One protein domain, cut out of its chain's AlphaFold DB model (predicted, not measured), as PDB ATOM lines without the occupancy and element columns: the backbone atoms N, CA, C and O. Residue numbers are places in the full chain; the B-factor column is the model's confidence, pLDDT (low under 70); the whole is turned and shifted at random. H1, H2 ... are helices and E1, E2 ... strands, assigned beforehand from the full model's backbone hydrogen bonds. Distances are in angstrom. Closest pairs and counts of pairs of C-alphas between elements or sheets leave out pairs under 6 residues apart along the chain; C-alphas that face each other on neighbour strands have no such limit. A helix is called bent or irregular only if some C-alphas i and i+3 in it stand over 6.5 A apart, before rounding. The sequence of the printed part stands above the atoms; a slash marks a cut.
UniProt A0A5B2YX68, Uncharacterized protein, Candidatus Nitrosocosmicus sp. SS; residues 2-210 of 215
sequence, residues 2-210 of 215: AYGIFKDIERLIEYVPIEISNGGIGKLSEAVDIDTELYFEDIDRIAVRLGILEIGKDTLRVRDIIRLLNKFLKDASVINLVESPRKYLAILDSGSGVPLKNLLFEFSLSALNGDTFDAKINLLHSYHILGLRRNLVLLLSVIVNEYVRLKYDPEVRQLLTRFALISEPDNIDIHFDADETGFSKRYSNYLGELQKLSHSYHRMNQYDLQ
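What this domain is: This is residues 2 to 210 of the 215 residues of an uncharacterized protein of Candidatus Nitrosocosmicus sp. SS (UniProt A0A5B2YX68). A small two-stranded hairpin, E1 and E2, packs on H7 at one side of a compact helical body, in which H5, H6 and H7 form an up-and-down bundle and H9 lies beside H5. H3 and H1 close the circuit from H9 back to H7, while the long last helix, H11, crosses H9 and sticks out of the body with its residues 198 to 210. The printed part has 209 residues, with eleven named helices and two named strands in the order H1, E1, E2, then H2 to H11. The strands are antiparallel in the order E1 - E2, and the class is mostly helix. The whole is compact, with a radius of gyration of the C-alphas of 17.4 A and spans of 57 by 47 by 35 A.

How they stand to each other: E1, residues 18 to 20, and E2, residues 26 to 28, form a hairpin; N 19 and O 27 are 2.8 A apart, and N 27 and O 19 are 2.9 A apart, both within hydrogen-bond range. The closest C-alphas of E2 and H7, residues 134 to 145, are those of Lys 27 and Val 142, 4.6 A apart. H7 touches H6, residues 116 to 130, at a shallow tilt of 10 degrees, opposite ways, closest at the C-alphas of Thr 116 and Val 144, 5.9 A. H6 touches H5, residues 98 to 113, at a shallow tilt of 25 degrees, opposite ways, closest at the C-alphas of Phe 107 and Ala 119, 4.6 A. H5, H6 and H7 are a bundle, up and down, each helix running against the one before it. H5 also touches H9, residues 154 to 167, at a shallow tilt of 19 degrees, opposite ways, with the C-alphas of Phe 105 and Ala 164 closest at 4.7 A. H9 touches H3, residues 62 to 72, at a steep tilt of 39 degrees, the same way, closest at the C-alphas of Asn 70 and Leu 159, 5.4 A. H3 touches H1, residues 2 to 13, at a shallow tilt of 7 degrees, opposite ways, with the C-alphas of Ile 9 and Ile 65 closest at 7.1 A. With residues 10 to 13 alone, H1 touches H7, closest at the C-alphas of Glu 10 and Asn 135, 5.8 A. H11, residues 183 to 210, touches H9 with residues 190 to 197 alone, at a steep tilt of 69 degrees, only just short of perpendicular; the closest C-alphas are those of Thr 161 and Leu 194, 6.4 A apart. H2, residues 46 to 49, H4, residues 85 to 96, H8, residues 147 to 150, and H10, residues 172 to 175, touch no helix. Every O i to N i+4 pair is within hydrogen-bond range in H1, H3, H6, H7, H9 and H11, against 6 of 8 in H4 and 9 of 12 in H5; H2, H8 and H10 are too short for such a pair.

Where its parts are: H1 begins with C-alpha 2 at (3.782, 15.727, -6.400) and is 17.1 A long. E1 begins with C-alpha 18 at (18.177, 17.281, -27.342). H3 is 15.2 A long, H5 22.8 A, H6 19.6 A, H7 16.3 A and H9 20.0 A. H4, 15.3 A, is irregular: C-alphas 93 and 96 are 7.5 A apart. H11 is 41.4 A long and ends with C-alpha 210 at (23.464, -0.841, 10.178).

The domain as a whole: The two C-alphas farthest apart, those of Gly 56 and Ala 178, are 57.7 A apart. The printed part has no cut. The links E2 to H2, H2 to H3 and H3 to H4 are long. The mean pLDDT of the printed part is 83.1, and 34 residues are under 70, among them residues 175 to 181 and 199 to 210.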
ATOM      1  N   ALA A   2       2.945  16.299  -5.325       57.50
ATOM      2  CA  ALA A   2       3.782  15.727  -6.400       57.50
ATOM      3  C   ALA A   2       3.842  16.524  -7.729       57.50
ATOM      4  O   ALA A   2       4.853  16.483  -8.419       57.50
ATOM      5  N   TYR A   3       2.796  17.285  -8.079       57.94
ATOM      6  CA  TYR A   3       2.739  18.031  -9.348       57.94
ATOM      7  C   TYR A   3       3.826  19.117  -9.466       57.94
ATOM      8  O   TYR A   3       4.358  19.343 -10.547       57.94
ATOM      9  N   GLY A   4       4.183  19.769  -8.351       75.81
ATOM     10  CA  GLY A   4       5.242  20.785  -8.340       75.81
ATOM     11  C   GLY A   4       6.632  20.187  -8.557       75.81
ATOM     12  O   GLY A   4       7.432  20.753  -9.290       75.81
ATOM     13  N   ILE A   5       6.882  19.002  -7.987       82.38
ATOM     14  CA  ILE A   5       8.166  18.297  -8.108       82.38
ATOM     15  C   ILE A   5       8.404  17.863  -9.555       82.38
ATOM     16  O   ILE A   5       9.492  18.076 -10.076       82.38
ATOM     17  N   PHE A   6       7.393  17.300 -10.228       86.00
ATOM     18  CA  PHE A   6       7.561  16.888 -11.624       86.00
ATOM     19  C   PHE A   6       7.857  18.074 -12.541       86.00
ATOM     20  O   PHE A   6       8.734  17.984 -13.389       86.00
ATOM     21  N   LYS A   7       7.189  19.212 -12.328       86.56
ATOM     22  CA  LYS A   7       7.451  20.428 -13.102       86.56
ATOM     23  C   LYS A   7       8.887  20.930 -12.922       86.56
ATOM     24  O   LYS A   7       9.501  21.376 -13.884       86.56
ATOM     25  N   ASP A   8       9.434  20.830 -11.714       88.06
ATOM     26  CA  ASP A   8      10.841  21.154 -11.458       88.06
ATOM     27  C   ASP A   8      11.784  20.177 -12.194       88.06
ATOM     28  O   ASP A   8      12.772  20.618 -12.777       88.06
ATOM     29  N   ILE A   9      11.448  18.880 -12.269       89.88
ATOM     30  CA  ILE A   9      12.179  17.898 -13.098       89.88
ATOM     31  C   ILE A   9      12.115  18.273 -14.582       89.88
ATOM     32  O   ILE A   9      13.128  18.221 -15.275       89.88
ATOM     33  N   GLU A  10      10.943  18.667 -15.082       89.88
ATOM     34  CA  GLU A  10      10.772  19.074 -16.478       89.88
ATOM     35  C   GLU A  10      11.643  20.267 -16.843       89.88
ATOM     36  O   GLU A  10      12.213  20.273 -17.931       89.88
ATOM     37  N   ARG A  11      11.784  21.234 -15.930       88.12
ATOM     38  CA  ARG A  11      12.676  22.379 -16.133       88.12
ATOM     39  C   ARG A  11      14.121  21.930 -16.285       88.12
ATOM     40  O   ARG A  11      14.811  22.505 -17.102       88.12
ATOM     41  N   LEU A  12      14.574  20.888 -15.583       88.81
ATOM     42  CA  LEU A  12      15.928  20.346 -15.775       88.81
ATOM     43  C   LEU A  12      16.109  19.690 -17.150       88.81
ATOM     44  O   LEU A  12      17.175  19.803 -17.751       88.81
ATOM     45  N   ILE A  13      15.069  19.029 -17.667       90.25
ATOM     46  CA  ILE A  13      15.112  18.390 -18.990       90.25
ATOM     47  C   ILE A  13      15.288  19.432 -20.106       90.25
ATOM     48  O   ILE A  13      15.956  19.144 -21.095       90.25
ATOM     49  N   GLU A  14      14.748  20.644 -19.945       88.00
ATOM     50  CA  GLU A  14      14.870  21.731 -20.934       88.00
ATOM     51  C   GLU A  14      16.319  22.175 -21.189       88.00
ATOM     52  O   GLU A  14      16.602  22.735 -22.245       88.00
ATOM     53  N   TYR A  15      17.243  21.895 -20.264       85.75
ATOM     54  CA  TYR A  15      18.666  22.227 -20.398       85.75
ATOM     55  C   TYR A  15      19.483  21.109 -21.046       85.75
ATOM     56  O   TYR A  15      20.663  21.295 -21.343       85.75
ATOM     57  N   VAL A  16      18.880  19.940 -21.278       87.62
ATOM     58  CA  VAL A  16      19.549  18.857 -21.994       87.62
ATOM     59  C   VAL A  16      19.568  19.203 -23.489       87.62
ATOM     60  O   VAL A  16      18.508  19.474 -24.058       87.62
ATOM     61  N   PRO A  17      20.733  19.166 -24.164       87.69
ATOM     62  CA  PRO A  17      20.830  19.431 -25.596       87.69
ATOM     63  C   PRO A  17      20.254  18.252 -26.394       87.69
ATOM     64  O   PRO A  17      20.960  17.319 -26.784       87.69
ATOM     65  N   ILE A  18      18.934  18.283 -26.590       87.75
ATOM     66  CA  ILE A  18      18.177  17.281 -27.342       87.75
ATOM     67  C   ILE A  18      17.876  17.821 -28.743       87.75
ATOM     68  O   ILE A  18      17.102  18.764 -28.920       87.75
ATOM     69  N   GLU A  19      18.437  17.172 -29.757       87.38
ATOM     70  CA  GLU A  19      18.124  17.411 -31.162       87.38
ATOM     71  C   GLU A  19      16.825  16.702 -31.538       87.38
ATOM     72  O   GLU A  19      16.701  15.480 -31.421       87.38
ATOM     73  N   ILE A  20      15.847  17.468 -32.017       82.06
ATOM     74  CA  ILE A  20      14.529  16.951 -32.387       82.06
ATOM     75  C   ILE A  20      14.527  16.589 -33.871       82.06
ATOM     76  O   ILE A  20      14.794  17.428 -34.730       82.06
ATOM     77  N   SER A  21      14.184  15.340 -34.177       67.06
ATOM     78  CA  SER A  21      13.982  14.876 -35.553       67.06
ATOM     79  C   SER A  21      12.547  15.120 -36.041       67.06
ATOM     80  O   SER A  21      11.625  15.349 -35.249       67.06
ATOM     81  N   ASN A  22      12.334  15.032 -37.359       54.94
ATOM     82  CA  ASN A  22      10.995  15.049 -37.949       54.94
ATOM     83  C   ASN A  22      10.168  13.887 -37.374       54.94
ATOM     84  O   ASN A  22      10.464  12.724 -37.635       54.94
ATOM     85  N   GLY A  23       9.150  14.208 -36.570       58.97
ATOM     86  CA  GLY A  23       8.330  13.225 -35.849       58.97
ATOM     87  C   GLY A  23       8.239  13.445 -34.336       58.97
ATOM     88  O   GLY A  23       7.509  12.721 -33.672       58.97
ATOM     89  N   GLY A  24       8.943  14.440 -33.778       63.44
ATOM     90  CA  GLY A  24       8.812  14.813 -32.359       63.44
ATOM     91  C   GLY A  24       9.605  13.932 -31.386       63.44
ATOM     92  O   GLY A  24       9.458  14.073 -30.176       63.44
ATOM     93  N   ILE A  25      10.465  13.057 -31.913       75.00
ATOM     94  CA  ILE A  25      11.378  12.186 -31.168       75.00
ATOM     95  C   ILE A  25      12.767  12.842 -31.165       75.00
ATOM     96  O   ILE A  25      13.278  13.231 -32.222       75.00
ATOM     97  N   GLY A  26      13.359  12.976 -29.980       81.88
ATOM     98  CA  GLY A  26      14.654  13.604 -29.748       81.88
ATOM     99  C   GLY A  26      15.803  12.614 -29.546       81.88
ATOM    100  O   GLY A  26      15.603  11.488 -29.085       81.88
ATOM    101  N   LYS A  27      17.020  13.035 -29.886       87.44
ATOM    102  CA  LYS A  27      18.287  12.353 -29.564       87.44
ATOM    103  C   LYS A  27      19.247  13.349 -28.913       87.44
ATOM    104  O   LYS A  27      19.063  14.552 -29.074       87.44
ATOM    105  N   LEU A  28      20.255  12.874 -28.188       87.25
ATOM    106  CA  LEU A  28      21.317  13.769 -27.720       87.25
ATOM    107  C   LEU A  28      22.127  14.283 -28.914       87.25
ATOM    108  O   LEU A  28      22.244  13.599 -29.936       87.25
ATOM    109  N   SER A  29      22.677  15.488 -28.779       86.50
ATOM    110  CA  SER A  29      23.678  15.993 -29.719       86.50
ATOM    111  C   SER A  29      24.900  15.074 -29.787       86.50
ATOM    112  O   SER A  29      25.254  14.430 -28.805       86.50
ATOM    113  N   GLU A  30      25.578  15.027 -30.938       81.00
ATOM    114  CA  GLU A  30      26.609  14.012 -31.241       81.00
ATOM    115  C   GLU A  30      27.776  13.941 -30.237       81.00
ATOM    116  O   GLU A  30      28.381  12.881 -30.075       81.00
ATOM    117  N   ALA A  31      28.080  15.046 -29.550       82.50
ATOM    118  CA  ALA A  31      29.152  15.147 -28.558       82.50
ATOM    119  C   ALA A  31      28.689  14.925 -27.104       82.50
ATOM    120  O   ALA A  31      29.478  15.123 -26.183       82.50
ATOM    121  N   VAL A  32      27.420  14.566 -26.893       87.19
ATOM    122  CA  VAL A  32      26.799  14.460 -25.570       87.19
ATOM    123  C   VAL A  32      26.292  13.039 -25.356       87.19
ATOM    124  O   VAL A  32      25.555  12.486 -26.171       87.19
ATOM    125  N   ASP A  33      26.662  12.455 -24.226       90.00
ATOM    126  CA  ASP A  33      26.072  11.232 -23.692       90.00
ATOM    127  C   ASP A  33      25.363  11.508 -22.356       90.00
ATOM    128  O   ASP A  33      25.286  12.645 -21.884       90.00
ATOM    129  N   ILE A  34      24.802  10.468 -21.736       90.81
ATOM    130  CA  ILE A  34      24.043  10.640 -20.491       90.81
ATOM    131  C   ILE A  34      24.906  11.029 -19.280       90.81
ATOM    132  O   ILE A  34      24.352  11.450 -18.262       90.81
ATOM    133  N   ASP A  35      26.225  10.866 -19.391       92.12
ATOM    134  CA  ASP A  35      27.227  11.107 -18.351       92.12
ATOM    135  C   ASP A  35      27.993  12.422 -18.556       92.12
ATOM    136  O   ASP A  35      28.737  12.847 -17.671       92.12
ATOM    137  N   THR A  36      27.769  13.090 -19.685       91.12
ATOM    138  CA  THR A  36      28.366  14.378 -20.026       91.12
ATOM    139  C   THR A  36      27.889  15.454 -19.056       91.12
ATOM    140  O   THR A  36      26.687  15.652 -18.867       91.12
ATOM    141  N   GLU A  37      28.839  16.155 -18.439       90.81
ATOM    142  CA  GLU A  37      28.566  17.284 -17.552       90.81
ATOM    143  C   GLU A  37      28.117  18.499 -18.369       90.81
ATOM    144  O   GLU A  37      28.864  19.039 -19.185       90.81
ATOM    145  N   LEU A  38      26.876  18.925 -18.149       87.88
ATOM    146  CA  LEU A  38      26.269  20.076 -18.804       87.88
ATOM    147  C   LEU A  38      26.233  21.239 -17.826       87.88
ATOM    148  O   LEU A  38      25.736  21.086 -16.712       87.88
ATOM    149  N   TYR A  39      26.719  22.403 -18.249       85.88
ATOM    150  CA  TYR A  39      26.595  23.612 -17.447       85.88
ATOM    151  C   TYR A  39      25.115  23.956 -17.225       85.88
ATOM    152  O   TYR A  39      24.337  24.077 -18.174       85.88
ATOM    153  N   PHE A  40      24.742  24.115 -15.962       82.00
ATOM    154  CA  PHE A  40      23.409  24.441 -15.495       82.00
ATOM    155  C   PHE A  40      23.518  25.493 -14.391       82.00
ATOM    156  O   PHE A  40      23.834  25.198 -13.236       82.00
ATOM    157  N   GLU A  41      23.230  26.739 -14.752       78.00
ATOM    158  CA  GLU A  41      23.102  27.814 -13.780       78.00
ATOM    159  C   GLU A  41      21.780  27.638 -13.016       78.00
ATOM    160  O   GLU A  41      20.696  27.903 -13.540       78.00
ATOM    161  N   ASP A  42      21.858  27.160 -11.769       74.81
ATOM    162  CA  ASP A  42      20.688  26.886 -10.926       74.81
ATOM    163  C   ASP A  42      20.087  28.173 -10.324       74.81
ATOM    164  O   ASP A  42      20.029  28.352  -9.103       74.81
ATOM    165  N   ILE A  43      19.647  29.087 -11.197       68.44
ATOM    166  CA  ILE A  43      19.142  30.429 -10.853       68.44
ATOM    167  C   ILE A  43      18.034  30.349  -9.787       68.44
ATOM    168  O   ILE A  43      18.021  31.114  -8.823       68.44
ATOM    169  N   ASP A  44      17.138  29.369  -9.918       70.25
ATOM    170  CA  ASP A  44      15.987  29.172  -9.031       70.25
ATOM    171  C   ASP A  44      16.269  28.195  -7.868       70.25
ATOM    172  O   ASP A  44      15.346  27.846  -7.119       70.25
ATOM    173  N   ARG A  45      17.515  27.718  -7.709       77.19
ATOM    174  CA  ARG A  45      17.907  26.644  -6.773       77.19
ATOM    175  C   ARG A  45      17.080  25.355  -6.923       77.19
ATOM    176  O   ARG A  45      16.872  24.631  -5.949       77.19
ATOM    177  N   ILE A  46      16.538  25.096  -8.112       78.56
ATOM    178  CA  ILE A  46      15.710  23.930  -8.437       78.56
ATOM    179  C   ILE A  46      16.503  22.645  -8.225       78.56
ATOM    180  O   ILE A  46      16.026  21.738  -7.542       78.56
ATOM    181  N   ALA A  47      17.716  22.566  -8.766       74.50
ATOM    182  CA  ALA A  47      18.521  21.355  -8.680       74.50
ATOM    183  C   ALA A  47      19.015  21.099  -7.247       74.50
ATOM    184  O   ALA A  47      19.051  19.945  -6.810       74.50
ATOM    185  N   VAL A  48      19.295  22.161  -6.479       79.38
ATOM    186  CA  VAL A  48      19.572  22.064  -5.035       79.38
ATOM    187  C   VAL A  48      18.338  21.585  -4.257       79.38
ATOM    188  O   VAL A  48      18.448  20.667  -3.445       79.38
ATOM    189  N   ARG A  49      17.141  22.140  -4.512       80.69
ATOM    190  CA  ARG A  49      15.886  21.701  -3.855       80.69
ATOM    191  C   ARG A  49      15.543  20.246  -4.156       80.69
ATOM    192  O   ARG A  49      15.018  19.550  -3.292       80.69
ATOM    193  N   LEU A  50      15.821  19.802  -5.378       80.25
ATOM    194  CA  LEU A  50      15.619  18.422  -5.807       80.25
ATOM    195  C   LEU A  50      16.732  17.471  -5.325       80.25
ATOM    196  O   LEU A  50      16.648  16.263  -5.554       80.25
ATOM    197  N   GLY A  51      17.756  17.998  -4.640       77.12
ATOM    198  CA  GLY A  51      18.859  17.222  -4.076       77.12
ATOM    199  C   GLY A  51      19.776  16.601  -5.129       77.12
ATOM    200  O   GLY A  51      20.346  15.539  -4.877       77.12
ATOM    201  N   ILE A  52      19.865  17.213  -6.315       75.62
ATOM    202  CA  ILE A  52      20.779  16.795  -7.384       75.62
ATOM    203  C   ILE A  52      22.130  17.503  -7.256       75.62
ATOM    204  O   ILE A  52      23.165  16.853  -7.383       75.62
ATOM    205  N   LEU A  53      22.125  18.814  -6.993       76.00
ATOM    206  CA  LEU A  53      23.349  19.608  -6.875       76.00
ATOM    207  C   LEU A  53      23.661  19.945  -5.422       76.00
ATOM    208  O   LEU A  53      22.786  20.311  -4.636       76.00
ATOM    209  N   GLU A  54      24.945  19.857  -5.091       69.44
ATOM    210  CA  GLU A  54      25.492  20.499  -3.901       69.44
ATOM    211  C   GLU A  54      25.563  22.011  -4.137       69.44
ATOM    212  O   GLU A  54      25.736  22.475  -5.265       69.44
ATOM    213  N   ILE A  55      25.443  22.793  -3.063       65.38
ATOM    214  CA  ILE A  55      25.579  24.250  -3.136       65.38
ATOM    215  C   ILE A  55      26.960  24.581  -3.724       65.38
ATOM    216  O   ILE A  55      27.979  24.247  -3.123       65.38
ATOM    217  N   GLY A  56      26.983  25.242  -4.885       63.25
ATOM    218  CA  GLY A  56      28.214  25.634  -5.581       63.25
ATOM    219  C   GLY A  56      28.651  24.710  -6.723       63.25
ATOM    220  O   GLY A  56      29.663  25.010  -7.349       63.25
ATOM    221  N   LYS A  57      27.911  23.631  -7.018       72.38
ATOM    222  CA  LYS A  57      28.036  22.902  -8.292       72.38
ATOM    223  C   LYS A  57      27.068  23.469  -9.324       72.38
ATOM    224  O   LYS A  57      25.912  23.735  -9.006       72.38
ATOM    225  N   ASP A  58      27.553  23.606 -10.548       81.31
ATOM    226  CA  ASP A  58      26.868  24.190 -11.701       81.31
ATOM    227  C   ASP A  58      26.860  23.236 -12.904       81.31
ATOM    228  O   ASP A  58      26.650  23.664 -14.035       81.31
ATOM    229  N   THR A  59      27.087  21.938 -12.681       86.00
ATOM    230  CA  THR A  59      27.041  20.918 -13.732       86.00
ATOM    231  C   THR A  59      26.016  19.833 -13.431       86.00
ATOM    232  O   THR A  59      25.945  19.306 -12.324       86.00
ATOM    233  N   LEU A  60      25.217  19.478 -14.437       89.25
ATOM    234  CA  LEU A  60      24.168  18.463 -14.384       89.25
ATOM    235  C   LEU A  60      24.415  17.414 -15.472       89.25
ATOM    236  O   LEU A  60      24.799  17.759 -16.587       89.25
ATOM    237  N   ARG A  61      24.132  16.141 -15.188       91.88
ATOM    238  CA  ARG A  61      24.110  15.082 -16.210       91.88
ATOM    239  C   ARG A  61      22.691  14.584 -16.436       91.88
ATOM    240  O   ARG A  61      21.868  14.578 -15.519       91.88
ATOM    241  N   VAL A  62      22.417  14.052 -17.627       92.81
ATOM    242  CA  VAL A  62      21.134  13.375 -17.916       92.81
ATOM    243  C   VAL A  62      20.902  12.223 -16.937       92.81
ATOM    244  O   VAL A  62      19.779  12.007 -16.476       92.81
ATOM    245  N   ARG A  63      21.973  11.524 -16.544       93.56
ATOM    246  CA  ARG A  63      21.939  10.495 -15.503       93.56
ATOM    247  C   ARG A  63      21.341  10.990 -14.185       93.56
ATOM    248  O   ARG A  63      20.558  10.282 -13.553       93.56
ATOM    249  N   ASP A  64      21.668  12.208 -13.770       92.62
ATOM    250  CA  ASP A  64      21.166  12.760 -12.512       92.62
ATOM    251  C   ASP A  64      19.650  13.041 -12.590       92.62
ATOM    252  O   ASP A  64      18.917  12.777 -11.632       92.62
ATOM    253  N   ILE A  65      19.148  13.432 -13.769       93.44
ATOM    254  CA  ILE A  65      17.706  13.542 -14.055       93.44
ATOM    255  C   ILE A  65      17.033  12.159 -14.020       93.44
ATOM    256  O   ILE A  65      15.981  11.999 -13.398       93.44
ATOM    257  N   ILE A  66      17.647  11.134 -14.628       95.12
ATOM    258  CA  ILE A  66      17.148   9.745 -14.610       95.12
ATOM    259  C   ILE A  66      17.028   9.229 -13.168       95.12
ATOM    260  O   ILE A  66      16.007   8.646 -12.793       95.12
ATOM    261  N   ARG A  67      18.032   9.485 -12.322       94.19
ATOM    262  CA  ARG A  67      17.999   9.142 -10.888       94.19
ATOM    263  C   ARG A  67      16.869   9.846 -10.151       94.19
ATOM    264  O   ARG A  67      16.212   9.229  -9.311       94.19
ATOM    265  N   LEU A  68      16.637  11.122 -10.446       92.62
ATOM    266  CA  LEU A  68      15.558  11.873  -9.822       92.62
ATOM    267  C   LEU A  68      14.184  11.345 -10.244       92.62
ATOM    268  O   LEU A  68      13.329  11.134  -9.385       92.62
ATOM    269  N   LEU A  69      13.995  11.042 -11.529       94.44
ATOM    270  CA  LEU A  69      12.779  10.389 -12.013       94.44
ATOM    271  C   LEU A  69      12.569   9.027 -11.352       94.44
ATOM    272  O   LEU A  69      11.467   8.730 -10.905       94.44
ATOM    273  N   ASN A  70      13.626   8.230 -11.191       95.00
ATOM    274  CA  ASN A  70      13.553   6.966 -10.462       95.00
ATOM    275  C   ASN A  70      13.078   7.125  -9.013       95.00
ATOM    276  O   ASN A  70      12.351   6.265  -8.512       95.00
ATOM    277  N   LYS A  71      13.483   8.203  -8.329       92.50
ATOM    278  CA  LYS A  71      12.981   8.531  -6.986       92.50
ATOM    279  C   LYS A  71      11.518   8.968  -7.043       92.50
ATOM    280  O   LYS A  71      10.714   8.432  -6.292       92.50
ATOM    281  N   PHE A  72      11.180   9.882  -7.951       91.94
ATOM    282  CA  PHE A  72       9.827  10.408  -8.125       91.94
ATOM    283  C   PHE A  72       8.802   9.304  -8.419       91.94
ATOM    284  O   PHE A  72       7.744   9.259  -7.799       91.94
ATOM    285  N   LEU A  73       9.137   8.372  -9.314       93.81
ATOM    286  CA  LEU A  73       8.246   7.291  -9.738       93.81
ATOM    287  C   LEU A  73       7.973   6.234  -8.656       93.81
ATOM    288  O   LEU A  73       7.155   5.352  -8.889       93.81
ATOM    289  N   LYS A  74       8.637   6.282  -7.491       91.25
ATOM    290  CA  LYS A  74       8.299   5.397  -6.360       91.25
ATOM    291  C   LYS A  74       6.884   5.643  -5.843       91.25
ATOM    292  O   LYS A  74       6.201   4.684  -5.513       91.25
ATOM    293  N   ASP A  75       6.476   6.909  -5.819       89.25
ATOM    294  CA  ASP A  75       5.213   7.362  -5.228       89.25
ATOM    295  C   ASP A  75       4.301   8.042  -6.267       89.25
ATOM    296  O   ASP A  75       3.298   8.671  -5.922       89.25
ATOM    297  N   ALA A  76       4.667   7.964  -7.550       90.88
ATOM    298  CA  ALA A  76       3.906   8.556  -8.639       90.88
ATOM    299  C   ALA A  76       2.888   7.573  -9.224       90.88
ATOM    300  O   ALA A  76       2.992   6.357  -9.103       90.88
ATOM    301  N   SER A  77       1.931   8.135  -9.948       90.31
ATOM    302  CA  SER A  77       0.995   7.412 -10.805       90.31
ATOM    303  C   SER A  77       0.953   8.073 -12.183       90.31
ATOM    304  O   SER A  77       1.447   9.191 -12.362       90.31
ATOM    305  N   VAL A  78       0.350   7.411 -13.174       89.94
ATOM    306  CA  VAL A  78       0.305   7.908 -14.566       89.94
ATOM    307  C   VAL A  78      -0.274   9.323 -14.664       89.94
ATOM    308  O   VAL A  78       0.234  10.145 -15.423       89.94
ATOM    309  N   ILE A  79      -1.262   9.667 -13.830       90.81
ATOM    310  CA  ILE A  79      -1.862  11.010 -13.795       90.81
ATOM    311  C   ILE A  79      -0.850  12.125 -13.471       90.81
ATOM    312  O   ILE A  79      -1.069  13.287 -13.809       90.81
ATOM    313  N   ASN A  80       0.265  11.803 -12.812       91.00
ATOM    314  CA  ASN A  80       1.310  12.778 -12.512       91.00
ATOM    315  C   ASN A  80       2.186  13.102 -13.733       91.00
ATOM    316  O   ASN A  80       2.867  14.122 -13.724       91.00
ATOM    317  N   LEU A  81       2.155  12.258 -14.768       92.06
ATOM    318  CA  LEU A  81       3.015  12.336 -15.953       92.06
ATOM    319  C   LEU A  81       2.327  12.976 -17.163       92.06
ATOM    320  O   LEU A  81       2.979  13.291 -18.160       92.06
ATOM    321  N   VAL A  82       1.009  13.156 -17.085       91.44
ATOM    322  CA  VAL A  82       0.204  13.758 -18.149       91.44
ATOM    323  C   VAL A  82       0.136  15.278 -18.010       91.44
ATOM    324  O   VAL A  82       0.214  15.844 -16.913       91.44
ATOM    325  N   GLU A  83      -0.044  15.948 -19.146       90.00
ATOM    326  CA  GLU A  83      -0.163  17.405 -19.220       90.00
ATOM    327  C   GLU A  83      -1.440  17.897 -18.524       90.00
ATOM    328  O   GLU A  83      -1.421  18.864 -17.763       90.00
ATOM    329  N   SER A  84      -2.557  17.189 -18.729       89.62
ATOM    330  CA  SER A  84      -3.857  17.530 -18.147       89.62
ATOM    331  C   SER A  84      -4.435  16.364 -17.341       89.62
ATOM    332  O   SER A  84      -5.147  15.522 -17.898       89.62
ATOM    333  N   PRO A  85      -4.207  16.338 -16.011       88.69
ATOM    334  CA  PRO A  85      -4.807  15.359 -15.105       88.69
ATOM    335  C   PRO A  85      -6.329  15.259 -15.235       88.69
ATOM    336  O   PRO A  85      -6.890  14.170 -15.215       88.69
ATOM    337  N   ARG A  86      -7.005  16.402 -15.417       87.38
ATOM    338  CA  ARG A  86      -8.468  16.458 -15.564       87.38
ATOM    339  C   ARG A  86      -8.938  15.762 -16.836       87.38
ATOM    340  O   ARG A  86      -9.906  15.014 -16.789       87.38
ATOM    341  N   LYS A  87      -8.255  16.002 -17.962       85.38
ATOM    342  CA  LYS A  87      -8.583  15.345 -19.234       85.38
ATOM    343  C   LYS A  87      -8.331  13.843 -19.137       85.38
ATOM    344  O   LYS A  87      -9.164  13.074 -19.590       85.38
ATOM    345  N   TYR A  88      -7.225  13.442 -18.513       85.44
ATOM    346  CA  TYR A  88      -6.914  12.035 -18.287       85.44
ATOM    347  C   TYR A  88      -7.998  11.325 -17.463       85.44
ATOM    348  O   TYR A  88      -8.507  10.301 -17.909       85.44
ATOM    349  N   LEU A  89      -8.422  11.906 -16.333       85.25
ATOM    350  CA  LEU A  89      -9.509  11.354 -15.511       85.25
ATOM    351  C   LEU A  89     -10.824  11.239 -16.288       85.25
ATOM    352  O   LEU A  89     -11.453  10.191 -16.258       85.25
ATOM    353  N   ALA A  90     -11.194  12.264 -17.060       84.12
ATOM    354  CA  ALA A  90     -12.402  12.211 -17.882       84.12
ATOM    355  C   ALA A  90     -12.370  11.069 -18.915       84.12
ATOM    356  O   ALA A  90     -13.402  10.467 -19.208       84.12
ATOM    357  N   ILE A  91     -11.192  10.752 -19.469       79.19
ATOM    358  CA  ILE A  91     -11.052   9.621 -20.393       79.19
ATOM    359  C   ILE A  91     -11.122   8.289 -19.635       79.19
ATOM    360  O   ILE A  91     -11.800   7.373 -20.100       79.19
ATOM    361  N   LEU A  92     -10.504   8.194 -18.451       77.62
ATOM    362  CA  LEU A  92     -10.637   7.018 -17.587       77.62
ATOM    363  C   LEU A  92     -12.106   6.717 -17.253       77.62
ATOM    364  O   LEU A  92     -12.561   5.593 -17.469       77.62
ATOM    365  N   ASP A  93     -12.851   7.734 -16.822       77.56
ATOM    366  CA  ASP A  93     -14.252   7.619 -16.402       77.56
ATOM    367  C   ASP A  93     -15.193   7.250 -17.562       77.56
ATOM    368  O   ASP A  93     -16.255   6.668 -17.351       77.56
ATOM    369  N   SER A  94     -14.801   7.535 -18.807       73.19
ATOM    370  CA  SER A  94     -15.580   7.177 -20.002       73.19
ATOM    371  C   SER A  94     -15.508   5.689 -20.389       73.19
ATOM    372  O   SER A  94     -16.070   5.297 -21.410       73.19
ATOM    373  N   GLY A  95     -14.788   4.854 -19.626       62.72
ATOM    374  CA  GLY A  95     -14.588   3.426 -19.916       62.72
ATOM    375  C   GLY A  95     -13.532   3.134 -20.991       62.72
ATOM    376  O   GLY A  95     -13.169   1.981 -21.203       62.72
ATOM    377  N   SER A  96     -12.976   4.170 -21.630       58.56
ATOM    378  CA  SER A  96     -11.876   4.073 -22.605       58.56
ATOM    379  C   SER A  96     -10.478   4.197 -21.973       58.56
ATOM    380  O   SER A  96      -9.474   4.277 -22.678       58.56
ATOM    381  N   GLY A  97     -10.396   4.198 -20.638       54.03
ATOM    382  CA  GLY A  97      -9.165   4.406 -19.877       54.03
ATOM    383  C   GLY A  97      -8.167   3.253 -19.857       54.03
ATOM    384  O   GLY A  97      -6.961   3.490 -19.796       54.03
ATOM    385  N   VAL A  98      -8.660   2.013 -19.917       55.78
ATOM    386  CA  VAL A  98      -7.822   0.803 -19.849       55.78
ATOM    387  C   VAL A  98      -6.814   0.752 -21.014       55.78
ATOM    388  O   VAL A  98      -5.628   0.596 -20.739       55.78
ATOM    389  N   PRO A  99      -7.199   1.031 -22.279       65.06
ATOM    390  CA  PRO A  99      -6.248   1.139 -23.389       65.06
ATOM    391  C   PRO A  99      -5.164   2.217 -23.239       65.06
ATOM    392  O   PRO A  99      -4.135   2.131 -23.903       65.06
ATOM    393  N   LEU A 100      -5.368   3.255 -22.417       70.94
ATOM    394  CA  LEU A 100      -4.464   4.410 -22.400       70.94
ATOM    395  C   LEU A 100      -3.205   4.200 -21.569       70.94
ATOM    396  O   LEU A 100      -2.123   4.585 -22.014       70.94
ATOM    397  N   LYS A 101      -3.323   3.601 -20.376       77.12
ATOM    398  CA  LYS A 101      -2.130   3.253 -19.586       77.12
ATOM    399  C   LYS A 101      -1.298   2.173 -20.286       77.12
ATOM    400  O   LYS A 101      -0.072   2.239 -20.244       77.12
ATOM    401  N   ASN A 102      -1.954   1.309 -21.064       84.62
ATOM    402  CA  ASN A 102      -1.301   0.267 -21.854       84.62
ATOM    403  C   ASN A 102      -0.290   0.827 -22.860       84.62
ATOM    404  O   ASN A 102       0.723   0.187 -23.103       84.62
ATOM    405  N   LEU A 103      -0.495   2.029 -23.408       89.75
ATOM    406  CA  LEU A 103       0.471   2.632 -24.336       89.75
ATOM    407  C   LEU A 103       1.828   2.893 -23.666       89.75
ATOM    408  O   LEU A 103       2.875   2.600 -24.245       89.75
ATOM    409  N   LEU A 104       1.811   3.411 -22.434       92.81
ATOM    410  CA  LEU A 104       3.028   3.659 -21.658       92.81
ATOM    411  C   LEU A 104       3.657   2.343 -21.172       92.81
ATOM    412  O   LEU A 104       4.885   2.230 -21.104       92.81
ATOM    413  N   PHE A 105       2.825   1.342 -20.890       94.00
ATOM    414  CA  PHE A 105       3.273   0.004 -20.529       94.00
ATOM    415  C   PHE A 105       3.987  -0.690 -21.695       94.00
ATOM    416  O   PHE A 105       5.146  -1.080 -21.558       94.00
ATOM    417  N   GLU A 106       3.356  -0.747 -22.871       92.31
ATOM    418  CA  GLU A 106       3.926  -1.322 -24.096       92.31
ATOM    419  C   GLU A 106       5.195  -0.581 -24.530       92.31
ATOM    420  O   GLU A 106       6.186  -1.212 -24.890       92.31
ATOM    421  N   PHE A 107       5.227   0.754 -24.411       94.81
ATOM    422  CA  PHE A 107       6.465   1.524 -24.575       94.81
ATOM    423  C   PHE A 107       7.584   0.988 -23.676       94.81
ATOM    424  O   PHE A 107       8.690   0.714 -24.150       94.81
ATOM    425  N   SER A 108       7.296   0.842 -22.383       96.31
ATOM    426  CA  SER A 108       8.283   0.447 -21.379       96.31
ATOM    427  C   SER A 108       8.784  -0.977 -21.621       96.31
ATOM    428  O   SER A 108       9.991  -1.225 -21.550       96.31
ATOM    429  N   LEU A 109       7.884  -1.901 -21.973       95.25
ATOM    430  CA  LEU A 109       8.230  -3.271 -22.341       95.25
ATOM    431  C   LEU A 109       9.102  -3.315 -23.598       95.25
ATOM    432  O   LEU A 109      10.164  -3.943 -23.577       95.25
ATOM    433  N   SER A 110       8.707  -2.636 -24.675       94.12
ATOM    434  CA  SER A 110       9.489  -2.597 -25.915       94.12
ATOM    435  C   SER A 110      10.874  -1.989 -25.686       94.12
ATOM    436  O   SER A 110      11.876  -2.571 -26.106       94.12
ATOM    437  N   ALA A 111      10.962  -0.896 -24.924       95.38
ATOM    438  CA  ALA A 111      12.230  -0.254 -24.585       95.38
ATOM    439  C   ALA A 111      13.151  -1.163 -23.745       95.38
ATOM    440  O   ALA A 111      14.337  -1.282 -24.055       95.38
ATOM    441  N   LEU A 112      12.620  -1.862 -22.729       95.31
ATOM    442  CA  LEU A 112      13.391  -2.814 -21.905       95.31
ATOM    443  C   LEU A 112      13.976  -3.976 -22.713       95.31
ATOM    444  O   LEU A 112      15.035  -4.509 -22.360       95.31
ATOM    445  N   ASN A 113      13.267  -4.369 -23.772       93.25
ATOM    446  CA  ASN A 113      13.614  -5.479 -24.652       93.25
ATOM    447  C   ASN A 113      14.441  -5.051 -25.872       93.25
ATOM    448  O   ASN A 113      14.894  -5.909 -26.629       93.25
ATOM    449  N   GLY A 114      14.670  -3.749 -26.055       90.00
ATOM    450  CA  GLY A 114      15.439  -3.228 -27.179       90.00
ATOM    451  C   GLY A 114      14.711  -3.167 -28.504       90.00
ATOM    452  O   GLY A 114      15.353  -2.987 -29.540       90.00
ATOM    453  N   ASP A 115      13.390  -3.287 -28.480       92.12
ATOM    454  CA  ASP A 115      12.559  -3.064 -29.649       92.12
ATOM    455  C   ASP A 115      12.366  -1.557 -29.849       92.12
ATOM    456  O   ASP A 115      11.387  -0.947 -29.417       92.12
ATOM    457  N   THR A 116      13.383  -0.923 -30.439       90.81
ATOM    458  CA  THR A 116      13.413   0.538 -30.594       90.81
ATOM    459  C   THR A 116      12.326   1.060 -31.531       90.81
ATOM    460  O   THR A 116      11.928   2.215 -31.394       90.81
ATOM    461  N   PHE A 117      11.835   0.242 -32.465       91.19
ATOM    462  CA  PHE A 117      10.773   0.639 -33.385       91.19
ATOM    463  C   PHE A 117       9.425   0.687 -32.662       91.19
ATOM    464  O   PHE A 117       8.807   1.756 -32.612       91.19
ATOM    465  N   ASP A 118       9.033  -0.412 -32.009       91.06
ATOM    466  CA  ASP A 118       7.789  -0.461 -31.234       91.06
ATOM    467  C   ASP A 118       7.815   0.551 -30.084       91.06
ATOM    468  O   ASP A 118       6.827   1.242 -29.834       91.06
ATOM    469  N   ALA A 119       8.963   0.711 -29.412       93.75
ATOM    470  CA  ALA A 119       9.113   1.712 -28.361       93.75
ATOM    471  C   ALA A 119       8.848   3.132 -28.890       93.75
ATOM    472  O   ALA A 119       8.122   3.896 -28.259       93.75
ATOM    473  N   LYS A 120       9.371   3.500 -30.066       92.94
ATOM    474  CA  LYS A 120       9.118   4.828 -30.656       92.94
ATOM    475  C   LYS A 120       7.643   5.044 -30.986       92.94
ATOM    476  O   LYS A 120       7.117   6.115 -30.685       92.94
ATOM    477  N   ILE A 121       6.980   4.043 -31.566       91.88
ATOM    478  CA  ILE A 121       5.549   4.114 -31.897       91.88
ATOM    479  C   ILE A 121       4.715   4.287 -30.627       91.88
ATOM    480  O   ILE A 121       3.919   5.222 -30.528       91.88
ATOM    481  N   ASN A 122       4.937   3.434 -29.627       92.69
ATOM    482  CA  ASN A 122       4.189   3.477 -28.374       92.69
ATOM    483  C   ASN A 122       4.465   4.755 -27.573       92.69
ATOM    484  O   ASN A 122       3.549   5.297 -26.952       92.69
ATOM    485  N   LEU A 123       5.686   5.300 -27.631       94.06
ATOM    486  CA  LEU A 123       6.011   6.592 -27.025       94.06
ATOM    487  C   LEU A 123       5.243   7.739 -27.695       94.06
ATOM    488  O   LEU A 123       4.681   8.590 -27.007       94.06
ATOM    489  N   LEU A 124       5.179   7.746 -29.029       91.94
ATOM    490  CA  LEU A 124       4.449   8.757 -29.792       91.94
ATOM    491  C   LEU A 124       2.934   8.672 -29.539       91.94
ATOM    492  O   LEU A 124       2.272   9.693 -29.344       91.94
ATOM    493  N   HIS A 125       2.384   7.460 -29.467       90.38
ATOM    494  CA  HIS A 125       0.989   7.252 -29.073       90.38
ATOM    495  C   HIS A 125       0.733   7.670 -27.623       90.38
ATOM    496  O   HIS A 125      -0.278   8.310 -27.340       90.38
ATOM    497  N   SER A 126       1.662   7.395 -26.708       91.25
ATOM    498  CA  SER A 126       1.563   7.868 -25.324       91.25
ATOM    499  C   SER A 126       1.593   9.400 -25.246       91.25
ATOM    500  O   SER A 126       0.873  10.009 -24.454       91.25
ATOM    501  N   TYR A 127       2.367  10.060 -26.105       91.81
ATOM    502  CA  TYR A 127       2.340  11.515 -26.213       91.81
ATOM    503  C   TYR A 127       0.979  12.032 -26.696       91.81
ATOM    504  O   TYR A 127       0.353  12.850 -26.024       91.81
ATOM    505  N   HIS A 128       0.488  11.539 -27.834       88.88
ATOM    506  CA  HIS A 128      -0.703  12.104 -28.474       88.88
ATOM    507  C   HIS A 128      -2.032  11.671 -27.849       88.88
ATOM    508  O   HIS A 128      -2.965  12.473 -27.792       88.88
ATOM    509  N   ILE A 129      -2.130  10.418 -27.403       87.75
ATOM    510  CA  ILE A 129      -3.380   9.819 -26.929       87.75
ATOM    511  C   ILE A 129      -3.466   9.911 -25.404       87.75
ATOM    512  O   ILE A 129      -4.413  10.496 -24.878       87.75
ATOM    513  N   LEU A 130      -2.460   9.384 -24.695       87.06
ATOM    514  CA  LEU A 130      -2.406   9.454 -23.229       87.06
ATOM    515  C   LEU A 130      -2.150  10.894 -22.739       87.06
ATOM    516  O   LEU A 130      -2.576  11.259 -21.643       87.06
ATOM    517  N   GLY A 131      -1.522  11.739 -23.562       89.56
ATOM    518  CA  GLY A 131      -1.264  13.137 -23.226       89.56
ATOM    519  C   GLY A 131      -0.068  13.303 -22.297       89.56
ATOM    520  O   GLY A 131      -0.104  14.161 -21.409       89.56
ATOM    521  N   LEU A 132       0.964  12.465 -22.461       92.06
ATOM    522  CA  LEU A 132       2.222  12.634 -21.737       92.06
ATOM    523  C   LEU A 132       2.808  14.024 -21.976       92.06
ATOM    524  O   LEU A 132       2.680  14.615 -23.049       92.06
ATOM    525  N   ARG A 133       3.501  14.529 -20.963       92.25
ATOM    526  CA  ARG A 133       4.206  15.802 -21.058       92.25
ATOM    527  C   ARG A 133       5.334  15.745 -22.083       92.25
ATOM    528  O   ARG A 133       6.075  14.764 -22.159       92.25
ATOM    529  N   ARG A 134       5.505  16.829 -22.841       91.44
ATOM    530  CA  ARG A 134       6.483  16.908 -23.936       91.44
ATOM    531  C   ARG A 134       7.919  16.673 -23.464       91.44
ATOM    532  O   ARG A 134       8.633  15.906 -24.099       91.44
ATOM    533  N   ASN A 135       8.335  17.290 -22.360       92.19
ATOM    534  CA  ASN A 135       9.713  17.171 -21.872       92.19
ATOM    535  C   ASN A 135      10.020  15.734 -21.437       92.19
ATOM    536  O   ASN A 135      11.082  15.201 -21.753       92.19
ATOM    537  N   LEU A 136       9.052  15.054 -20.816       93.44
ATOM    538  CA  LEU A 136       9.176  13.632 -20.511       93.44
ATOM    539  C   LEU A 136       9.356  12.791 -21.782       93.44
ATOM    540  O   LEU A 136      10.239  11.939 -21.833       93.44
ATOM    541  N   VAL A 137       8.554  13.047 -22.815       93.69
ATOM    542  CA  VAL A 137       8.649  12.338 -24.101       93.69
ATOM    543  C   VAL A 137      10.011  12.559 -24.759       93.69
ATOM    544  O   VAL A 137      10.603  11.601 -25.250       93.69
ATOM    545  N   LEU A 138      10.551  13.780 -24.710       92.88
ATOM    546  CA  LEU A 138      11.890  14.081 -25.220       92.88
ATOM    547  C   LEU A 138      12.971  13.278 -24.482       92.88
ATOM    548  O   LEU A 138      13.792  12.621 -25.124       92.88
ATOM    549  N   LEU A 139      12.933  13.234 -23.151       94.00
ATOM    550  CA  LEU A 139      13.889  12.436 -22.380       94.00
ATOM    551  C   LEU A 139      13.761  10.928 -22.666       94.00
ATOM    552  O   LEU A 139      14.761  10.241 -22.866       94.00
ATOM    553  N   LEU A 140      12.536  10.403 -22.719       94.88
ATOM    554  CA  LEU A 140      12.293   8.994 -23.041       94.88
ATOM    555  C   LEU A 140      12.744   8.650 -24.466       94.88
ATOM    556  O   LEU A 140      13.265   7.563 -24.710       94.88
ATOM    557  N   SER A 141      12.608   9.589 -25.403       93.44
ATOM    558  CA  SER A 141      13.080   9.401 -26.772       93.44
ATOM    559  C   SER A 141      14.603   9.326 -26.881       93.44
ATOM    560  O   SER A 141      15.106   8.501 -27.646       93.44
ATOM    561  N   VAL A 142      15.331  10.093 -26.058       92.38
ATOM    562  CA  VAL A 142      16.791   9.975 -25.929       92.38
ATOM    563  C   VAL A 142      17.173   8.558 -25.510       92.38
ATOM    564  O   VAL A 142      18.021   7.942 -26.149       92.38
ATOM    565  N   ILE A 143      16.499   8.007 -24.495       92.56
ATOM    566  CA  ILE A 143      16.777   6.653 -23.993       92.56
ATOM    567  C   ILE A 143      16.619   5.601 -25.096       92.56
ATOM    568  O   ILE A 143      17.469   4.722 -25.243       92.56
ATOM    569  N   VAL A 144      15.547   5.691 -25.886       92.88
ATOM    570  CA  VAL A 144      15.287   4.733 -26.971       92.88
ATOM    571  C   VAL A 144      16.278   4.895 -28.125       92.88
ATOM    572  O   VAL A 144      16.701   3.900 -28.712       92.88
ATOM    573  N   ASN A 145      16.667   6.126 -28.461       90.81
ATOM    574  CA  ASN A 145      17.629   6.383 -29.536       90.81
ATOM    575  C   ASN A 145      19.057   5.962 -29.167       90.81
ATOM    576  O   ASN A 145      19.775   5.446 -30.020       90.81
ATOM    577  N   GLU A 146      19.438   6.082 -27.897       88.44
ATOM    578  CA  GLU A 146      20.747   5.668 -27.382       88.44
ATOM    579  C   GLU A 146      20.763   4.202 -26.896       88.44
ATOM    580  O   GLU A 146      21.674   3.782 -26.175       88.44
ATOM    581  N   TYR A 147      19.779   3.382 -27.297       87.56
ATOM    582  CA  TYR A 147      19.586   2.016 -26.788       87.56
ATOM    583  C   TYR A 147      20.861   1.162 -26.810       87.56
ATOM    584  O   TYR A 147      21.152   0.466 -25.838       87.56
ATOM    585  N   VAL A 148      21.658   1.223 -27.883       88.81
ATOM    586  CA  VAL A 148      22.890   0.419 -28.011       88.81
ATOM    587  C   VAL A 148      23.836   0.638 -26.825       88.81
ATOM    588  O   VAL A 148      24.448  -0.323 -26.356       88.81
ATOM    589  N   ARG A 149      23.910   1.877 -26.326       88.88
ATOM    590  CA  ARG A 149      24.738   2.279 -25.183       88.88
ATOM    591  C   ARG A 149      24.032   2.032 -23.847       88.88
ATOM    592  O   ARG A 149      24.682   1.654 -22.879       88.88
ATOM    593  N   LEU A 150      22.709   2.205 -23.800       91.94
ATOM    594  CA  LEU A 150      21.936   2.241 -22.553       91.94
ATOM    595  C   LEU A 150      21.236   0.929 -22.172       91.94
ATOM    596  O   LEU A 150      20.735   0.808 -21.057       91.94
ATOM    597  N   LYS A 151      21.211  -0.077 -23.053       91.94
ATOM    598  CA  LYS A 151      20.443  -1.324 -22.863       91.94
ATOM    599  C   LYS A 151      20.710  -2.077 -21.555       91.94
ATOM    600  O   LYS A 151      19.832  -2.795 -21.073       91.94
ATOM    601  N   TYR A 152      21.906  -1.924 -20.988       93.00
ATOM    602  CA  TYR A 152      22.323  -2.561 -19.735       93.00
ATOM    603  C   TYR A 152      22.570  -1.566 -18.599       93.00
ATOM    604  O   TYR A 152      23.006  -1.979 -17.526       93.00
ATOM    605  N   ASP A 153      22.288  -0.280 -18.808       95.00
ATOM    606  CA  ASP A 153      22.457   0.722 -17.766       95.00
ATOM    607  C   ASP A 153      21.434   0.480 -16.636       95.00
ATOM    608  O   ASP A 153      20.227   0.450 -16.895       95.00
ATOM    609  N   PRO A 154      21.879   0.274 -15.383       94.62
ATOM    610  CA  PRO A 154      20.989  -0.128 -14.299       94.62
ATOM    611  C   PRO A 154      19.953   0.945 -13.951       94.62
ATOM    612  O   PRO A 154      18.836   0.607 -13.565       94.62
ATOM    613  N   GLU A 155      20.286   2.225 -14.105       95.38
ATOM    614  CA  GLU A 155      19.396   3.335 -13.759       95.38
ATOM    615  C   GLU A 155      18.351   3.558 -14.853       95.38
ATOM    616  O   GLU A 155      17.187   3.823 -14.544       95.38
ATOM    617  N   VAL A 156      18.729   3.370 -16.121       96.69
ATOM    618  CA  VAL A 156      17.788   3.372 -17.252       96.69
ATOM    619  C   VAL A 156      16.838   2.178 -17.175       96.69
ATOM    620  O   VAL A 156      15.626   2.348 -17.299       96.69
ATOM    621  N   ARG A 157      17.357   0.969 -16.923       96.88
ATOM    622  CA  ARG A 157      16.510  -0.226 -16.761       96.88
ATOM    623  C   ARG A 157      15.559  -0.072 -15.580       96.88
ATOM    624  O   ARG A 157      14.377  -0.392 -15.702       96.88
ATOM    625  N   GLN A 158      16.041   0.491 -14.471       96.88
ATOM    626  CA  GLN A 158      15.201   0.847 -13.333       96.88
ATOM    627  C   GLN A 158      14.083   1.819 -13.730       96.88
ATOM    628  O   GLN A 158      12.929   1.589 -13.366       96.88
ATOM    629  N   LEU A 159      14.413   2.864 -14.492       97.38
ATOM    630  CA  LEU A 159      13.462   3.881 -14.930       97.38
ATOM    631  C   LEU A 159      12.345   3.276 -15.778       97.38
ATOM    632  O   LEU A 159      11.169   3.466 -15.470       97.38
ATOM    633  N   LEU A 160      12.706   2.498 -16.799       97.62
ATOM    634  CA  LEU A 160      11.737   1.828 -17.668       97.62
ATOM    635  C   LEU A 160      10.862   0.837 -16.889       97.62
ATOM    636  O   LEU A 160       9.654   0.790 -17.091       97.62
ATOM    637  N   THR A 161      11.446   0.097 -15.944       97.38
ATOM    638  CA  THR A 161      10.690  -0.841 -15.099       97.38
ATOM    639  C   THR A 161       9.694  -0.113 -14.197       97.38
ATOM    640  O   THR A 161       8.587  -0.598 -13.985       97.38
ATOM    641  N   ARG A 162      10.041   1.077 -13.687       96.56
ATOM    642  CA  ARG A 162       9.108   1.900 -12.902       96.56
ATOM    643  C   ARG A 162       7.974   2.461 -13.749       96.56
ATOM    644  O   ARG A 162       6.843   2.453 -13.276       96.56
ATOM    645  N   PHE A 163       8.254   2.914 -14.972       96.56
ATOM    646  CA  PHE A 163       7.196   3.322 -15.901       96.56
ATOM    647  C   PHE A 163       6.252   2.165 -16.217       96.56
ATOM    648  O   PHE A 163       5.039   2.363 -16.146       96.56
ATOM    649  N   ALA A 164       6.785   0.967 -16.476       95.50
ATOM    650  CA  ALA A 164       5.976  -0.235 -16.659       95.50
ATOM    651  C   ALA A 164       5.089  -0.494 -15.430       95.50
ATOM    652  O   ALA A 164       3.875  -0.559 -15.563       95.50
ATOM    653  N   LEU A 165       5.665  -0.506 -14.225       94.38
ATOM    654  CA  LEU A 165       4.928  -0.784 -12.989       94.38
ATOM    655  C   LEU A 165       3.734   0.156 -12.761       94.38
ATOM    656  O   LEU A 165       2.648  -0.294 -12.414       94.38
ATOM    657  N   ILE A 166       3.909   1.467 -12.951       92.31
ATOM    658  CA  ILE A 166       2.812   2.422 -12.709       92.31
ATOM    659  C   ILE A 166       1.746   2.405 -13.811       92.31
ATOM    660  O   ILE A 166       0.673   2.973 -13.618       92.31
ATOM    661  N   SER A 167       2.057   1.825 -14.973       92.06
ATOM    662  CA  SER A 167       1.182   1.800 -16.149       92.06
ATOM    663  C   SER A 167       0.622   0.416 -16.466       92.06
ATOM    664  O   SER A 167      -0.165   0.292 -17.403       92.06
ATOM    665  N   GLU A 168       0.971  -0.592 -15.667       90.38
ATOM    666  CA  GLU A 168       0.530  -1.970 -15.832       90.38
ATOM    667  C   GLU A 168      -1.015  -2.063 -15.839       90.38
ATOM    668  O   GLU A 168      -1.699  -1.441 -15.005       90.38
ATOM    669  N   PRO A 169      -1.609  -2.777 -16.815       84.62
ATOM    670  CA  PRO A 169      -3.049  -2.999 -16.853       84.62
ATOM    671  C   PRO A 169      -3.531  -3.796 -15.641       84.62
ATOM    672  O   PRO A 169      -2.830  -4.661 -15.132       84.62
ATOM    673  N   ASP A 170      -4.773  -3.550 -15.213       80.94
ATOM    674  CA  ASP A 170      -5.360  -4.290 -14.080       80.94
ATOM    675  C   ASP A 170      -5.651  -5.752 -14.442       80.94
ATOM    676  O   ASP A 170      -5.703  -6.618 -13.574       80.94
ATOM    677  N   ASN A 171      -5.844  -6.020 -15.734       80.00
ATOM    678  CA  ASN A 171      -6.001  -7.355 -16.282       80.00
ATOM    679  C   ASN A 171      -4.947  -7.562 -17.373       80.00
ATOM    680  O   ASN A 171      -5.162  -7.192 -18.524       80.00
ATOM    681  N   ILE A 172      -3.793  -8.104 -16.986       80.69
ATOM    682  CA  ILE A 172      -2.679  -8.393 -17.896       80.69
ATOM    683  C   ILE A 172      -2.985  -9.575 -18.826       80.69
ATOM    684  O   ILE A 172      -2.455  -9.634 -19.933       80.69
ATOM    685  N   ASP A 173      -3.890 -10.472 -18.421       74.25
ATOM    686  CA  ASP A 173      -4.196 -11.721 -19.127       74.25
ATOM    687  C   ASP A 173      -4.775 -11.475 -20.529       74.25
ATOM    688  O   ASP A 173      -4.590 -12.288 -21.429       74.25
ATOM    689  N   ILE A 174      -5.404 -10.314 -20.756       70.12
ATOM    690  CA  ILE A 174      -5.936  -9.920 -22.073       70.12
ATOM    691  C   ILE A 174      -4.843  -9.675 -23.127       70.12
ATOM    692  O   ILE A 174      -5.164  -9.576 -24.307       70.12
ATOM    693  N   HIS A 175      -3.582  -9.528 -22.705       67.25
ATOM    694  CA  HIS A 175      -2.431  -9.279 -23.578       67.25
ATOM    695  C   HIS A 175      -1.658 -10.558 -23.936       67.25
ATOM    696  O   HIS A 175      -0.739 -10.514 -24.755       67.25
ATOM    697  N   PHE A 176      -1.996 -11.696 -23.323       64.50
ATOM    698  CA  PHE A 176      -1.360 -12.968 -23.640       64.50
ATOM    699  C   PHE A 176      -1.994 -13.564 -24.902       64.50
ATOM    700  O   PHE A 176      -3.108 -14.081 -24.876       64.50
ATOM    701  N   ASP A 177      -1.268 -13.485 -26.017       61.00
ATOM    702  CA  ASP A 177      -1.635 -14.156 -27.264       61.00
ATOM    703  C   ASP A 177      -1.453 -15.679 -27.160       61.00
ATOM    704  O   ASP A 177      -0.517 -16.168 -26.524       61.00
ATOM    705  N   ALA A 178      -2.299 -16.428 -27.877       52.69
ATOM    706  CA  ALA A 178      -2.251 -17.893 -27.962       52.69
ATOM    707  C   ALA A 178      -0.918 -18.447 -28.515       52.69
ATOM    708  O   ALA A 178      -0.591 -19.604 -28.268       52.69
ATOM    709  N   ASP A 179      -0.147 -17.616 -29.228       53.91
ATOM    710  CA  ASP A 179       1.132 -17.984 -29.847       53.91
ATOM    711  C   ASP A 179       2.363 -17.655 -28.969       53.91
ATOM    712  O   ASP A 179       3.489 -17.875 -29.412       53.91
ATOM    713  N   GLU A 180       2.177 -17.117 -27.750       56.06
ATOM    714  CA  GLU A 180       3.148 -16.928 -26.638       56.06
ATOM    715  C   GLU A 180       4.542 -16.304 -26.922       56.06
ATOM    716  O   GLU A 180       5.346 -16.132 -26.004       56.06
ATOM    717  N   THR A 181       4.895 -15.927 -28.149       64.12
ATOM    718  CA  THR A 181       6.311 -15.660 -28.482       64.12
ATOM    719  C   THR A 181       6.756 -14.210 -28.276       64.12
ATOM    720  O   THR A 181       7.925 -13.968 -27.955       64.12
ATOM    721  N   GLY A 182       5.850 -13.237 -28.432       76.06
ATOM    722  CA  GLY A 182       6.158 -11.802 -28.369       76.06
ATOM    723  C   GLY A 182       5.960 -11.190 -26.981       76.06
ATOM    724  O   GLY A 182       6.927 -10.880 -26.279       76.06
ATOM    725  N   PHE A 183       4.697 -11.016 -26.580       83.50
ATOM    726  CA  PHE A 183       4.331 -10.357 -25.323       83.50
ATOM    727  C   PHE A 183       4.873 -11.096 -24.093       83.50
ATOM    728  O   PHE A 183       5.562 -10.484 -23.278       83.50
ATOM    729  N   SER A 184       4.679 -12.417 -23.998       85.44
ATOM    730  CA  SER A 184       5.124 -13.225 -22.850       85.44
ATOM    731  C   SER A 184       6.633 -13.119 -22.605       85.44
ATOM    732  O   SER A 184       7.091 -13.032 -21.462       85.44
ATOM    733  N   LYS A 185       7.433 -13.048 -23.677       87.50
ATOM    734  CA  LYS A 185       8.880 -12.818 -23.577       87.50
ATOM    735  C   LYS A 185       9.200 -11.416 -23.055       87.50
ATOM    736  O   LYS A 185      10.043 -11.268 -22.171       87.50
ATOM    737  N   ARG A 186       8.535 -10.378 -23.572       90.44
ATOM    738  CA  ARG A 186       8.761  -9.002 -23.101       90.44
ATOM    739  C   ARG A 186       8.344  -8.824 -21.643       90.44
ATOM    740  O   ARG A 186       9.077  -8.197 -20.876       90.44
ATOM    741  N   TYR A 187       7.216  -9.420 -21.270       91.62
ATOM    742  CA  TYR A 187       6.655  -9.381 -19.928       91.62
ATOM    743  C   TYR A 187       7.506 -10.165 -18.917       91.62
ATOM    744  O   TYR A 187       7.831  -9.638 -17.858       91.62
ATOM    745  N   SER A 188       7.981 -11.368 -19.257       91.06
ATOM    746  CA  SER A 188       8.904 -12.120 -18.384       91.06
ATOM    747  C   SER A 188      10.216 -11.373 -18.118       91.06
ATOM    748  O   SER A 188      10.700 -11.366 -16.985       91.06
ATOM    749  N   ASN A 189      10.756 -10.665 -19.116       93.06
ATOM    750  CA  ASN A 189      11.908  -9.785 -18.921       93.06
ATOM    751  C   ASN A 189      11.601  -8.625 -17.959       93.06
ATOM    752  O   ASN A 189      12.426  -8.319 -17.095       93.06
ATOM    753  N   TYR A 190      10.418  -8.012 -18.065       95.06
ATOM    754  CA  TYR A 190       9.948  -7.005 -17.106       95.06
ATOM    755  C   TYR A 190       9.849  -7.568 -15.685       95.06
ATOM    756  O   TYR A 190      10.407  -6.970 -14.766       95.06
ATOM    757  N   LEU A 191       9.243  -8.745 -15.500       94.69
ATOM    758  CA  LEU A 191       9.160  -9.398 -14.189       94.69
ATOM    759  C   LEU A 191      10.551  -9.649 -13.585       94.69
ATOM    760  O   LEU A 191      10.756  -9.445 -12.387       94.69
ATOM    761  N   GLY A 192      11.529 -10.030 -14.412       95.25
ATOM    762  CA  GLY A 192      12.922 -10.179 -13.989       95.25
ATOM    763  C   GLY A 192      13.557  -8.868 -13.505       95.25
ATOM    764  O   GLY A 192      14.265  -8.861 -12.496       95.25
ATOM    765  N   GLU A 193      13.304  -7.741 -14.176       95.00
ATOM    766  CA  GLU A 193      13.760  -6.421 -13.708       95.00
ATOM    767  C   GLU A 193      13.012  -5.948 -12.454       95.00
ATOM    768  O   GLU A 193      13.617  -5.382 -11.537       95.00
ATOM    769  N   LEU A 194      11.713  -6.237 -12.361       93.88
ATOM    770  CA  LEU A 194      10.888  -5.910 -11.201       93.88
ATOM    771  C   LEU A 194      11.379  -6.637  -9.938       93.88
ATOM    772  O   LEU A 194      11.457  -6.049  -8.854       93.88
ATOM    773  N   GLN A 195      11.808  -7.894 -10.070       92.19
ATOM    774  CA  GLN A 195      12.443  -8.615  -8.969       92.19
ATOM    775  C   GLN A 195      13.722  -7.914  -8.498       92.19
ATOM    776  O   GLN A 195      13.896  -7.730  -7.292       92.19
ATOM    777  N   LYS A 196      14.588  -7.445  -9.406       92.12
ATOM    778  CA  LYS A 196      15.807  -6.701  -9.030       92.12
ATOM    779  C   LYS A 196      15.473  -5.434  -8.243       92.12
ATOM    780  O   LYS A 196      16.115  -5.161  -7.230       92.12
ATOM    781  N   LEU A 197      14.422  -4.715  -8.649       85.94
ATOM    782  CA  LEU A 197      13.922  -3.535  -7.939       85.94
ATOM    783  C   LEU A 197      13.539  -3.825  -6.481       85.94
ATOM    784  O   LEU A 197      13.916  -3.066  -5.584       85.94
ATOM    785  N   SER A 198      12.818  -4.923  -6.240       74.31
ATOM    786  CA  SER A 198      12.397  -5.327  -4.888       74.31
ATOM    787  C   SER A 198      13.577  -5.735  -3.989       74.31
ATOM    788  O   SER A 198      13.611  -5.390  -2.804       74.31
ATOM    789  N   HIS A 199      14.600  -6.381  -4.561       61.97
ATOM    790  CA  HIS A 199      15.818  -6.778  -3.847       61.97
ATOM    791  C   HIS A 199      16.708  -5.577  -3.503       61.97
ATOM    792  O   HIS A 199      17.282  -5.525  -2.411       61.97
ATOM    793  N   SER A 200      16.793  -4.575  -4.385       58.22
ATOM    794  CA  SER A 200      17.454  -3.301  -4.076       58.22
ATOM    795  C   SER A 200      16.783  -2.576  -2.903       58.22
ATOM    796  O   SER A 200      17.479  -1.969  -2.091       58.22
ATOM    797  N   TYR A 201      15.456  -2.692  -2.769       51.12
ATOM    798  CA  TYR A 201      14.699  -2.137  -1.640       51.12
ATOM    799  C   TYR A 201      15.059  -2.818  -0.309       51.12
ATOM    800  O   TYR A 201      15.260  -2.149   0.702       51.12
ATOM    801  N   HIS A 202      15.222  -4.146  -0.316       40.84
ATOM    802  CA  HIS A 202      15.634  -4.905   0.871       40.84
ATOM    803  C   HIS A 202      17.088  -4.627   1.277       40.84
ATOM    804  O   HIS A 202      17.376  -4.524   2.469       40.84
ATOM    805  N   ARG A 203      18.000  -4.443   0.311       40.47
ATOM    806  CA  ARG A 203      19.393  -4.067   0.606       40.47
ATOM    807  C   ARG A 203      19.517  -2.648   1.168       40.47
ATOM    808  O   ARG A 203      20.269  -2.468   2.116       40.47
ATOM    809  N   MET A 204      18.780  -1.663   0.644       43.62
ATOM    810  CA  MET A 204      18.792  -0.291   1.190       43.62
ATOM    811  C   MET A 204      18.338  -0.252   2.659       43.62
ATOM    812  O   MET A 204      19.036   0.325   3.488       43.62
ATOM    813  N   ASN A 205      17.266  -0.971   3.013       39.47
ATOM    814  CA  ASN A 205      16.798  -1.047   4.403       39.47
ATOM    815  C   ASN A 205      17.800  -1.736   5.352       39.47
ATOM    816  O   ASN A 205      17.840  -1.414   6.537       39.47
ATOM    817  N   GLN A 206      18.625  -2.671   4.866       38.44
ATOM    818  CA  GLN A 206      19.658  -3.314   5.690       38.44
ATOM    819  C   GLN A 206      20.843  -2.386   5.999       38.44
ATOM    820  O   GLN A 206      21.372  -2.448   7.106       38.44
ATOM    821  N   TYR A 207      21.237  -1.507   5.070       43.28
ATOM    822  CA  TYR A 207      22.309  -0.533   5.314       43.28
ATOM    823  C   TYR A 207      21.858   0.635   6.204       43.28
ATOM    824  O   TYR A 207      22.640   1.076   7.046       43.28
ATOM    825  N   ASP A 208      20.597   1.069   6.105       39.69
ATOM    826  CA  ASP A 208      20.029   2.088   7.004       39.69
ATOM    827  C   ASP A 208      19.848   1.575   8.446       39.69
ATOM    828  O   ASP A 208      19.945   2.341   9.400       39.69
ATOM    829  N   LEU A 209      19.661   0.265   8.645       38.56
ATOM    830  CA  LEU A 209      19.636  -0.343   9.983       38.56
ATOM    831  C   LEU A 209      21.041  -0.578  10.568       38.56
ATOM    832  O   LEU A 209      21.198  -0.634  11.789       38.56
ATOM    833  N   GLN A 210      22.073  -0.701   9.727       37.22
ATOM    834  CA  GLN A 210      23.464  -0.841  10.178       37.22
ATOM    835  C   GLN A 210      24.137   0.507  10.478       37.22
ATOM    836  O   GLN A 210      25.029   0.557  11.324       37.22
TER     837      GLN A 210